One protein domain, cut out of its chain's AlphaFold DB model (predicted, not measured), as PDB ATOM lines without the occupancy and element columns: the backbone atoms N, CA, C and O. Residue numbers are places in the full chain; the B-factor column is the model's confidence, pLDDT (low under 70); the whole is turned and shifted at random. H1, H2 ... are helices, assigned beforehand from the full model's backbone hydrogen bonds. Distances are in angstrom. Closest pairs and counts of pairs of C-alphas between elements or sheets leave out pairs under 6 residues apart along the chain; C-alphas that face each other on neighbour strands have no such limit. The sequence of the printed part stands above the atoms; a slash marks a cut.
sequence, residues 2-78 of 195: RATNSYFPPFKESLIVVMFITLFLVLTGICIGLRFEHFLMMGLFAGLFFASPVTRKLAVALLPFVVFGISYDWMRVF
ATOM      1  N   ARG A   2     240.974 239.878 203.244       40.22
ATOM      2  CA  ARG A   2     239.671 239.383 203.724       40.22
ATOM      3  C   ARG A   2     239.264 240.248 204.913       40.22
ATOM      4  O   ARG A   2     239.939 240.201 205.934       40.22
ATOM      5  N   ALA A   3     238.196 241.032 204.777       49.47
ATOM      6  CA  ALA A   3     237.554 241.639 205.933       49.47
ATOM      7  C   ALA A   3     237.155 240.503 206.882       49.47
ATOM      8  O   ALA A   3     236.394 239.609 206.503       49.47
ATOM      9  N   THR A   4     237.723 240.490 208.084       50.88
ATOM     10  CA  THR A   4     237.236 239.643 209.164       50.88
ATOM     11  C   THR A   4     235.798 240.076 209.419       50.88
ATOM     12  O   THR A   4     235.540 241.196 209.856       50.88
ATOM     13  N   ASN A   5     234.834 239.227 209.059       58.38
ATOM     14  CA  ASN A   5     233.426 239.470 209.350       58.38
ATOM     15  C   ASN A   5     233.243 239.291 210.863       58.38
ATOM     16  O   ASN A   5     232.850 238.230 211.338       58.38
ATOM     17  N   SER A   6     233.621 240.320 211.622       66.00
ATOM     18  CA  SER A   6     233.351 240.416 213.048       66.00
ATOM     19  C   SER A   6     231.851 240.267 213.251       66.00
ATOM     20  O   SER A   6     231.061 241.030 212.689       66.00
ATOM     21  N   TYR A   7     231.466 239.270 214.046       74.62
ATOM     22  CA  TYR A   7     230.069 239.036 214.391       74.62
ATOM     23  C   TYR A   7     229.468 240.280 215.062       74.62
ATOM     24  O   TYR A   7     228.388 240.730 214.684       74.62
ATOM     25  N   PHE A   8     230.235 240.928 215.943       82.50
ATOM     26  CA  PHE A   8     229.836 242.154 216.631       82.50
ATOM     27  C   PHE A   8     230.164 243.426 215.830       82.50
ATOM     28  O   PHE A   8     231.136 243.444 215.064       82.50
ATOM     29  N   PRO A   9     229.362 244.499 215.970       86.25
ATOM     30  CA  PRO A   9     229.702 245.791 215.395       86.25
ATOM     31  C   PRO A   9     230.931 246.395 216.078       86.25
ATOM     32  O   PRO A   9     231.220 246.076 217.233       86.25
ATOM     33  N   PRO A  10     231.655 247.297 215.397       91.12
ATOM     34  CA  PRO A  10     232.683 248.108 216.033       91.12
ATOM     35  C   PRO A  10     232.144 248.804 217.287       91.12
ATOM     36  O   PRO A  10     230.995 249.253 217.322       91.12
ATOM     37  N   PHE A  11     232.990 248.944 218.311       90.38
ATOM     38  CA  PHE A  11     232.600 249.565 219.582       90.38
ATOM     39  C   PHE A  11     232.013 250.971 219.390       90.38
ATOM     40  O   PHE A  11     230.985 251.298 219.971       90.38
ATOM     41  N   LYS A  12     232.620 251.775 218.506       93.12
ATOM     42  CA  LYS A  12     232.143 253.129 218.187       93.12
ATOM     43  C   LYS A  12     230.722 253.128 217.614       93.12
ATOM     44  O   LYS A  12     229.894 253.904 218.065       93.12
ATOM     45  N   GLU A  13     230.434 252.249 216.655       93.31
ATOM     46  CA  GLU A  13     229.096 252.136 216.056       93.31
ATOM     47  C   GLU A  13     228.066 251.652 217.081       93.31
ATOM     48  O   GLU A  13     226.967 252.190 217.165       93.31
ATOM     49  N   SER A  14     228.456 250.676 217.904       93.31
ATOM     50  CA  SER A  14     227.621 250.149 218.986       93.31
ATOM     51  C   SER A  14     227.250 251.243 219.986       93.31
ATOM     52  O   SER A  14     226.082 251.383 220.342       93.31
ATOM     53  N   LEU A  15     228.232 252.054 220.393       95.56
ATOM     54  CA  LEU A  15     228.029 253.180 221.299       95.56
ATOM     55  C   LEU A  15     227.075 254.215 220.695       95.56
ATOM     56  O   LEU A  15     226.148 254.641 221.374       95.56
ATOM     57  N   ILE A  16     227.252 254.569 219.417       95.19
ATOM     58  CA  ILE A  16     226.370 255.513 218.714       95.19
ATOM     59  C   ILE A  16     224.926 255.004 218.697       95.19
ATOM     60  O   ILE A  16     224.016 255.758 219.032       95.19
ATOM     61  N   VAL A  17     224.706 253.734 218.348       95.38
ATOM     62  CA  VAL A  17     223.356 253.153 218.287       95.38
ATOM     63  C   VAL A  17     222.699 253.131 219.665       95.38
ATOM     64  O   VAL A  17     221.554 253.555 219.798       95.38
ATOM     65  N   VAL A  18     223.417 252.691 220.701       96.31
ATOM     66  CA  VAL A  18     222.885 252.655 222.073       96.31
ATOM     67  C   VAL A  18     222.582 254.063 222.583       96.31
ATOM     68  O   VAL A  18     221.515 254.285 223.156       96.31
ATOM     69  N   MET A  19     223.474 255.028 222.343       96.50
ATOM     70  CA  MET A  19     223.246 256.425 222.713       96.50
ATOM     71  C   MET A  19     222.033 257.007 221.990       96.50
ATOM     72  O   MET A  19     221.206 257.640 222.635       96.50
ATOM     73  N   PHE A  20     221.896 256.766 220.684       95.50
ATOM     74  CA  PHE A  20     220.761 257.256 219.907       95.50
ATOM     75  C   PHE A  20     219.438 256.665 220.398       95.50
ATOM     76  O   PHE A  20     218.496 257.412 220.635       95.50
ATOM     77  N   ILE A  21     219.374 255.346 220.610       96.81
ATOM     78  CA  ILE A  21     218.173 254.677 221.133       96.81
ATOM     79  C   ILE A  21     217.813 255.225 222.515       96.81
ATOM     80  O   ILE A  21     216.654 255.544 222.768       96.81
ATOM     81  N   THR A  22     218.803 255.360 223.400       97.00
ATOM     82  CA  THR A  22     218.586 255.874 224.757       97.00
ATOM     83  C   THR A  22     218.083 257.312 224.710       97.00
ATOM     84  O   THR A  22     217.084 257.631 225.346       97.00
ATOM     85  N   LEU A  23     218.735 258.166 223.919       96.31
ATOM     86  CA  LEU A  23     218.342 259.559 223.748       96.31
ATOM     87  C   LEU A  23     216.927 259.672 223.175       96.31
ATOM     88  O   LEU A  23     216.119 260.418 223.715       96.31
ATOM     89  N   PHE A  24     216.611 258.907 222.129       95.38
ATOM     90  CA  PHE A  24     215.279 258.880 221.531       95.38
ATOM     91  C   PHE A  24     214.212 258.475 222.555       95.38
ATOM     92  O   PHE A  24     213.234 259.195 222.722       95.38
ATOM     93  N   LEU A  25     214.413 257.377 223.291       96.69
ATOM     94  CA  LEU A  25     213.445 256.915 224.290       96.69
ATOM     95  C   LEU A  25     213.274 257.914 225.441       96.69
ATOM     96  O   LEU A  25     212.149 258.151 225.875       96.69
ATOM     97  N   VAL A  26     214.360 258.528 225.917       96.81
ATOM     98  CA  VAL A  26     214.293 259.552 226.971       96.81
ATOM     99  C   VAL A  26     213.533 260.782 226.476       96.81
ATOM    100  O   VAL A  26     212.595 261.217 227.139       96.81
ATOM    101  N   LEU A  27     213.888 261.319 225.307       95.12
ATOM    102  CA  LEU A  27     213.231 262.505 224.754       95.12
ATOM    103  C   LEU A  27     211.755 262.241 224.445       95.12
ATOM    104  O   LEU A  27     210.904 263.024 224.857       95.12
ATOM    105  N   THR A  28     211.424 261.119 223.804       94.69
ATOM    106  CA  THR A  28     210.026 260.745 223.552       94.69
ATOM    107  C   THR A  28     209.257 260.546 224.859       94.69
ATOM    108  O   THR A  28     208.112 260.981 224.966       94.69
ATOM    109  N   GLY A  29     209.875 259.937 225.875       94.06
ATOM    110  CA  GLY A  29     209.250 259.757 227.184       94.06
ATOM    111  C   GLY A  29     208.949 261.064 227.908       94.06
ATOM    112  O   GLY A  29     207.904 261.158 228.543       94.06
ATOM    113  N   ILE A  30     209.816 262.071 227.771       94.06
ATOM    114  CA  ILE A  30     209.610 263.401 228.355       94.06
ATOM    115  C   ILE A  30     208.568 264.204 227.563       94.06
ATOM    116  O   ILE A  30     207.723 264.856 228.167       94.06
ATOM    117  N   CYS A  31     208.622 264.178 226.228       91.94
ATOM    118  CA  CYS A  31     207.832 265.087 225.393       91.94
ATOM    119  C   CYS A  31     206.427 264.576 225.041       91.94
ATOM    120  O   CYS A  31     205.516 265.382 224.892       91.94
ATOM    121  N   ILE A  32     206.255 263.265 224.842       88.62
ATOM    122  CA  ILE A  32     205.018 262.671 224.284       88.62
ATOM    123  C   ILE A  32     204.481 261.545 225.183       88.62
ATOM    124  O   ILE A  32     203.285 261.266 225.197       88.62
ATOM    125  N   GLY A  33     205.365 260.889 225.938       92.88
ATOM    126  CA  GLY A  33     205.077 259.672 226.689       92.88
ATOM    127  C   GLY A  33     205.440 258.407 225.904       92.88
ATOM    128  O   GLY A  33     205.338 258.335 224.677       92.88
ATOM    129  N   LEU A  34     205.906 257.378 226.616       93.44
ATOM    130  CA  LEU A  34     206.342 256.125 225.999       93.44
ATOM    131  C   LEU A  34     205.162 255.198 225.707       93.44
ATOM    132  O   LEU A  34     204.349 254.901 226.579       93.44
ATOM    133  N   ARG A  35     205.123 254.683 224.478       93.62
ATOM    134  CA  ARG A  35     204.165 253.680 224.014       93.62
ATOM    135  C   ARG A  35     204.897 252.410 223.607       93.62
ATOM    136  O   ARG A  35     206.094 252.431 223.315       93.62
ATOM    137  N   PHE A  36     204.165 251.299 223.580       94.56
ATOM    138  CA  PHE A  36     204.720 249.990 223.233       94.56
ATOM    139  C   PHE A  36     205.430 249.998 221.867       94.56
ATOM    140  O   PHE A  36     206.494 249.399 221.717       94.56
ATOM    141  N   GLU A  37     204.903 250.752 220.901       92.62
ATOM    142  CA  GLU A  37     205.498 250.910 219.570       92.62
ATOM    143  C   GLU A  37     206.918 251.504 219.576       92.62
ATOM    144  O   GLU A  37     207.737 251.104 218.749       92.62
ATOM    145  N   HIS A  38     207.264 252.384 220.527       95.25
ATOM    146  CA  HIS A  38     208.609 252.968 220.612       95.25
ATOM    147  C   HIS A  38     209.641 251.907 221.001       95.25
ATOM    148  O   HIS A  38     210.703 251.801 220.383       95.25
ATOM    149  N   PHE A  39     209.301 251.080 221.993       95.94
ATOM    150  CA  PHE A  39     210.141 249.966 222.420       95.94
ATOM    151  C   PHE A  39     210.243 248.897 221.337       95.94
ATOM    152  O   PHE A  39     211.333 248.386 221.091       95.94
ATOM    153  N   LEU A  40     209.135 248.589 220.658       94.75
ATOM    154  CA  LEU A  40     209.117 247.624 219.564       94.75
ATOM    155  C   LEU A  40     210.010 248.082 218.402       94.75
ATOM    156  O   LEU A  40     210.844 247.310 217.935       94.75
ATOM    157  N   MET A  41     209.886 249.338 217.963       94.50
ATOM    158  CA  MET A  41     210.674 249.883 216.856       94.50
ATOM    159  C   MET A  41     212.169 249.933 217.193       94.50
ATOM    160  O   MET A  41     212.994 249.448 216.417       94.50
ATOM    161  N   MET A  42     212.529 250.475 218.362       96.06
ATOM    162  CA  MET A  42     213.931 250.565 218.787       96.06
ATOM    163  C   MET A  42     214.532 249.192 219.093       96.06
ATOM    164  O   MET A  42     215.681 248.928 218.737       96.06
ATOM    165  N   GLY A  43     213.752 248.295 219.698       96.06
ATOM    166  CA  GLY A  43     214.148 246.919 219.980       96.06
ATOM    167  C   GLY A  43     214.374 246.110 218.705       96.06
ATOM    168  O   GLY A  43     215.386 245.421 218.596       96.06
ATOM    169  N   LEU A  44     213.495 246.242 217.706       95.50
ATOM    170  CA  LEU A  44     213.672 245.612 216.396       95.50
ATOM    171  C   LEU A  44     214.920 246.151 215.688       95.50
ATOM    172  O   LEU A  44     215.714 245.366 215.168       95.50
ATOM    173  N   PHE A  45     215.126 247.471 215.698       96.31
ATOM    174  CA  PHE A  45     216.318 248.080 215.112       96.31
ATOM    175  C   PHE A  45     217.600 247.575 215.789       96.31
ATOM    176  O   PHE A  45     218.516 247.119 215.101       96.31
ATOM    177  N   ALA A  46     217.650 247.585 217.125       96.25
ATOM    178  CA  ALA A  46     218.778 247.061 217.893       96.25
ATOM    179  C   ALA A  46     219.008 245.570 217.615       96.25
ATOM    180  O   ALA A  46     220.132 245.162 217.321       96.25
ATOM    181  N   GLY A  47     217.943 244.763 217.638       95.88
ATOM    182  CA  GLY A  47     217.995 243.336 217.339       95.88
ATOM    183  C   GLY A  47     218.607 243.071 215.967       95.88
ATOM    184  O   GLY A  47     219.561 242.306 215.855       95.88
ATOM    185  N   LEU A  48     218.147 243.771 214.927       95.00
ATOM    186  CA  LEU A  48     218.726 243.660 213.589       95.00
ATOM    187  C   LEU A  48     220.193 244.114 213.557       95.00
ATOM    188  O   LEU A  48     221.028 243.436 212.955       95.00
ATOM    189  N   PHE A  49     220.530 245.222 214.217       95.94
ATOM    190  CA  PHE A  49     221.874 245.800 214.201       95.94
ATOM    191  C   PHE A  49     222.936 244.902 214.863       95.94
ATOM    192  O   PHE A  49     224.053 244.758 214.343       95.94
ATOM    193  N   PHE A  50     222.586 244.273 215.988       95.12
ATOM    194  CA  PHE A  50     223.499 243.457 216.792       95.12
ATOM    195  C   PHE A  50     223.468 241.957 216.459       95.12
ATOM    196  O   PHE A  50     224.444 241.276 216.760       95.12
ATOM    197  N   ALA A  51     222.422 241.436 215.802       94.44
ATOM    198  CA  ALA A  51     222.285 239.992 215.557       94.44
ATOM    199  C   ALA A  51     223.310 239.402 214.574       94.44
ATOM    200  O   ALA A  51     223.763 238.275 214.757       94.44
ATOM    201  N   SER A  52     223.643 240.096 213.482       93.25
ATOM    202  CA  SER A  52     224.602 239.593 212.490       93.25
ATOM    203  C   SER A  52     225.102 240.695 211.549       93.25
ATOM    204  O   SER A  52     224.438 241.722 211.392       93.25
ATOM    205  N   PRO A  53     226.215 240.486 210.819       91.81
ATOM    206  CA  PRO A  53     226.654 241.426 209.786       91.81
ATOM    207  C   PRO A  53     225.629 241.649 208.660       91.81
ATOM    208  O   PRO A  53     225.576 242.735 208.083       91.81
ATOM    209  N   VAL A  54     224.813 240.640 208.328       91.56
ATOM    210  CA  VAL A  54     223.791 240.737 207.270       91.56
ATOM    211  C   VAL A  54     222.615 241.587 207.746       91.56
ATOM    212  O   VAL A  54     222.240 242.550 207.077       91.56
ATOM    213  N   THR A  55     222.077 241.283 208.927       93.38
ATOM    214  CA  THR A  55     220.969 242.043 209.519       93.38
ATOM    215  C   THR A  55     221.386 243.461 209.896       93.38
ATOM    216  O   THR A  55     220.565 244.367 209.817       93.38
ATOM    217  N   ARG A  56     222.667 243.705 210.194       94.88
ATOM    218  CA  ARG A  56     223.189 245.058 210.419       94.88
ATOM    219  C   ARG A  56     223.095 245.932 209.179       94.88
ATOM    220  O   ARG A  56     222.631 247.065 209.258       94.88
ATOM    221  N   LYS A  57     223.485 245.399 208.017       92.94
ATOM    222  CA  LYS A  57     223.316 246.110 206.740       92.94
ATOM    223  C   LYS A  57     221.842 246.383 206.453       92.94
ATOM    224  O   LYS A  57     221.539 247.413 205.861       92.94
ATOM    225  N   LEU A  58     220.949 245.480 206.860       93.94
ATOM    226  CA  LEU A  58     219.506 245.681 206.752       93.94
ATOM    227  C   LEU A  58     219.005 246.769 207.716       93.94
ATOM    228  O   LEU A  58     218.246 247.631 207.291       93.94
ATOM    229  N   ALA A  59     219.463 246.786 208.969       95.25
ATOM    230  CA  ALA A  59     219.125 247.829 209.939       95.25
ATOM    231  C   ALA A  59     219.518 249.218 209.416       95.25
ATOM    232  O   ALA A  59     218.700 250.130 209.398       95.25
ATOM    233  N   VAL A  60     220.744 249.354 208.898       94.50
ATOM    234  CA  VAL A  60     221.224 250.606 208.290       94.50
ATOM    235  C   VAL A  60     220.404 250.977 207.054       94.50
ATOM    236  O   VAL A  60     220.072 252.141 206.860       94.50
ATOM    237  N   ALA A  61     220.037 249.998 206.229       94.44
ATOM    238  CA  ALA A  61     219.191 250.232 205.067       94.44
ATOM    239  C   ALA A  61     217.816 250.793 205.464       94.44
ATOM    240  O   ALA A  61     217.322 251.707 204.813       94.44
ATOM    241  N   LEU A  62     217.243 250.308 206.569       95.56
ATOM    242  CA  LEU A  62     215.943 250.732 207.086       95.56
ATOM    243  C   LEU A  62     215.931 252.133 207.724       95.56
ATOM    244  O   LEU A  62     214.847 252.625 208.040       95.56
ATOM    245  N   LEU A  63     217.083 252.795 207.884       95.44
ATOM    246  CA  LEU A  63     217.173 254.113 208.522       95.44
ATOM    247  C   LEU A  63     216.199 255.161 207.958       95.44
ATOM    248  O   LEU A  63     215.575 255.828 208.776       95.44
ATOM    249  N   PRO A  64     215.978 255.307 206.634       96.19
ATOM    250  CA  PRO A  64     215.009 256.279 206.128       96.19
ATOM    251  C   PRO A  64     213.582 256.033 206.641       96.19
ATOM    252  O   PRO A  64     212.872 256.987 206.947       96.19
ATOM    253  N   PHE A  65     213.173 254.769 206.796       96.06
ATOM    254  CA  PHE A  65     211.859 254.413 207.340       96.06
ATOM    255  C   PHE A  65     211.780 254.648 208.851       96.06
ATOM    256  O   PHE A  65     210.750 255.103 209.342       96.06
ATOM    257  N   VAL A  66     212.870 254.389 209.584       95.38
ATOM    258  CA  VAL A  66     212.962 254.703 211.020       95.38
ATOM    259  C   VAL A  66     212.882 256.211 211.243       95.38
ATOM    260  O   VAL A  66     212.104 256.658 212.077       95.38
ATOM    261  N   VAL A  67     213.630 257.003 210.468       96.38
ATOM    262  CA  VAL A  67     213.582 258.471 210.530       96.38
ATOM    263  C   VAL A  67     212.180 258.972 210.201       96.38
ATOM    264  O   VAL A  67     211.664 259.810 210.926       96.38
ATOM    265  N   PHE A  68     211.531 258.427 209.170       96.25
ATOM    266  CA  PHE A  68     210.132 258.737 208.873       96.25
ATOM    267  C   PHE A  68     209.211 258.456 210.073       96.25
ATOM    268  O   PHE A  68     208.443 259.334 210.456       96.25
ATOM    269  N   GLY A  69     209.311 257.270 210.683       94.31
ATOM    270  CA  GLY A  69     208.478 256.885 211.825       94.31
ATOM    271  C   GLY A  69     208.690 257.785 213.044       94.31
ATOM    272  O   GLY A  69     207.718 258.220 213.656       94.31
ATOM    273  N   ILE A  70     209.947 258.120 213.348       94.50
ATOM    274  CA  ILE A  70     210.305 259.062 214.417       94.50
ATOM    275  C   ILE A  70     209.734 260.450 214.123       94.50
ATOM    276  O   ILE A  70     209.060 261.017 214.976       94.50
ATOM    277  N   SER A  71     209.962 260.982 212.919       95.00
ATOM    278  CA  SER A  71     209.473 262.307 212.528       95.00
ATOM    279  C   SER A  71     207.951 262.395 212.592       95.00
ATOM    280  O   SER A  71     207.431 263.389 213.083       95.00
ATOM    281  N   TYR A  72     207.246 261.357 212.134       94.00
ATOM    282  CA  TYR A  72     205.788 261.289 212.185       94.00
ATOM    283  C   TYR A  72     205.262 261.282 213.624       94.00
ATOM    284  O   TYR A  72     204.360 262.046 213.961       94.00
ATOM    285  N   ASP A  73     205.842 260.445 214.488       93.19
ATOM    286  CA  ASP A  73     205.460 260.376 215.898       93.19
ATOM    287  C   ASP A  73     205.705 261.711 216.619       93.19
ATOM    288  O   ASP A  73     204.853 262.209 217.358       93.19
ATOM    289  N   TRP A  74     206.841 262.345 216.324       93.25
ATOM    290  CA  TRP A  74     207.255 263.604 216.936       93.25
ATOM    291  C   TRP A  74     206.442 264.824 216.497       93.25
ATOM    292  O   TRP A  74     206.504 265.850 217.174       93.25
ATOM    293  N   MET A  75     205.599 264.723 215.463       92.75
ATOM    294  CA  MET A  75     204.610 265.769 215.157       92.75
ATOM    295  C   MET A  75     203.650 266.025 216.334       92.75
ATOM    296  O   MET A  75     203.051 267.092 216.428       92.75
ATOM    297  N   ARG A  76     203.520 265.077 217.275       89.38
ATOM    298  CA  ARG A  76     202.723 265.243 218.502       89.38
ATOM    299  C   ARG A  76     203.339 266.207 219.514       89.38
ATOM    300  O   ARG A  76     202.600 266.733 220.336       89.38
ATOM    301  N   VAL A  77     204.657 266.428 219.473       89.62
ATOM    302  CA  VAL A  77     205.341 267.361 220.392       89.62
ATOM    303  C   VAL A  77     204.820 268.778 220.196       89.62
ATOM    304  O   VAL A  77     204.657 269.520 221.159       89.62
ATOM    305  N   PHE A  78     204.561 269.144 218.941       88.31
ATOM    306  CA  PHE A  78     204.022 270.444 218.591       88.31
ATOM    307  C   PHE A  78     202.868 270.260 217.612       88.31
ATOM    308  O   PHE A  78     203.102 270.210 216.407       88.31
TER     309      PHE A  78
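Overview. This is residues 2 to 78 of the 195 residues of an uncharacterized protein of gut metagenome (UniProt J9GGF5). Two helices, H1 and H2, lie side by side as a helical hairpin, and a third leg made of short H3 and then H4 folds back along them, a loosely packed elongated bundle in which H1, H2 and H4 make a triangle. A tail, residues 2 to 10, leads into H1 and adds to the length at one end. The printed part has 77 residues with four named helices, H1 to H4 in chain order, and no named strand: all helix. It is only just compact, close to loose, with a radius of gyration of the C-alphas of 13.7 A, and spans 50 by 20 by 18 A.

Along the chain. Start at C-alpha 2, at (239.671, 239.383, 203.724), and find C-alpha 11 at (232.600, 249.565, 219.582), where H1, residues 11 to 31, begins and runs 29.8 A. Next comes H2, residues 36 to 51, 21.6 A long. H3 holds residues 53 to 61. H4, residues 63 to 74, runs 16.1 A to C-alpha 74 at (207.255, 263.604, 216.936).

Arrangement. Look at Ile 21 and Met 42, the closest C-alphas of H1 and H2, 6.4 A apart: the two touch, H1 with residues 17 to 25 alone, opposite ways at a shallow tilt of 1 degrees. H2, with residues 45 to 50 alone, touches H3 in a second hairpin, opposite ways at a steep tilt of 44 degrees; the closest C-alphas, Phe 49 and Arg 56, are 4.1 A apart. H3 and H4 meet only through their link, and H1 and H3 are apart. H4 is close to but not clearly touching H1, C-alphas 28 and 74 being closest at 7.7 A, and likewise H2, with C-alphas 41 and 66 closest at 7.9 A. In H1, H2, H3 and H4 every O i to N i+4 pair is within hydrogen-bond range.

Size, cuts and confidence. The C-alphas of Arg 2 and Phe 78, the two farthest apart, are 49.6 A apart. The printed part has no cut, and its three links between helices are tight. The mean pLDDT of the printed part is 91.1; look for values under 70 at residues 2 to 6.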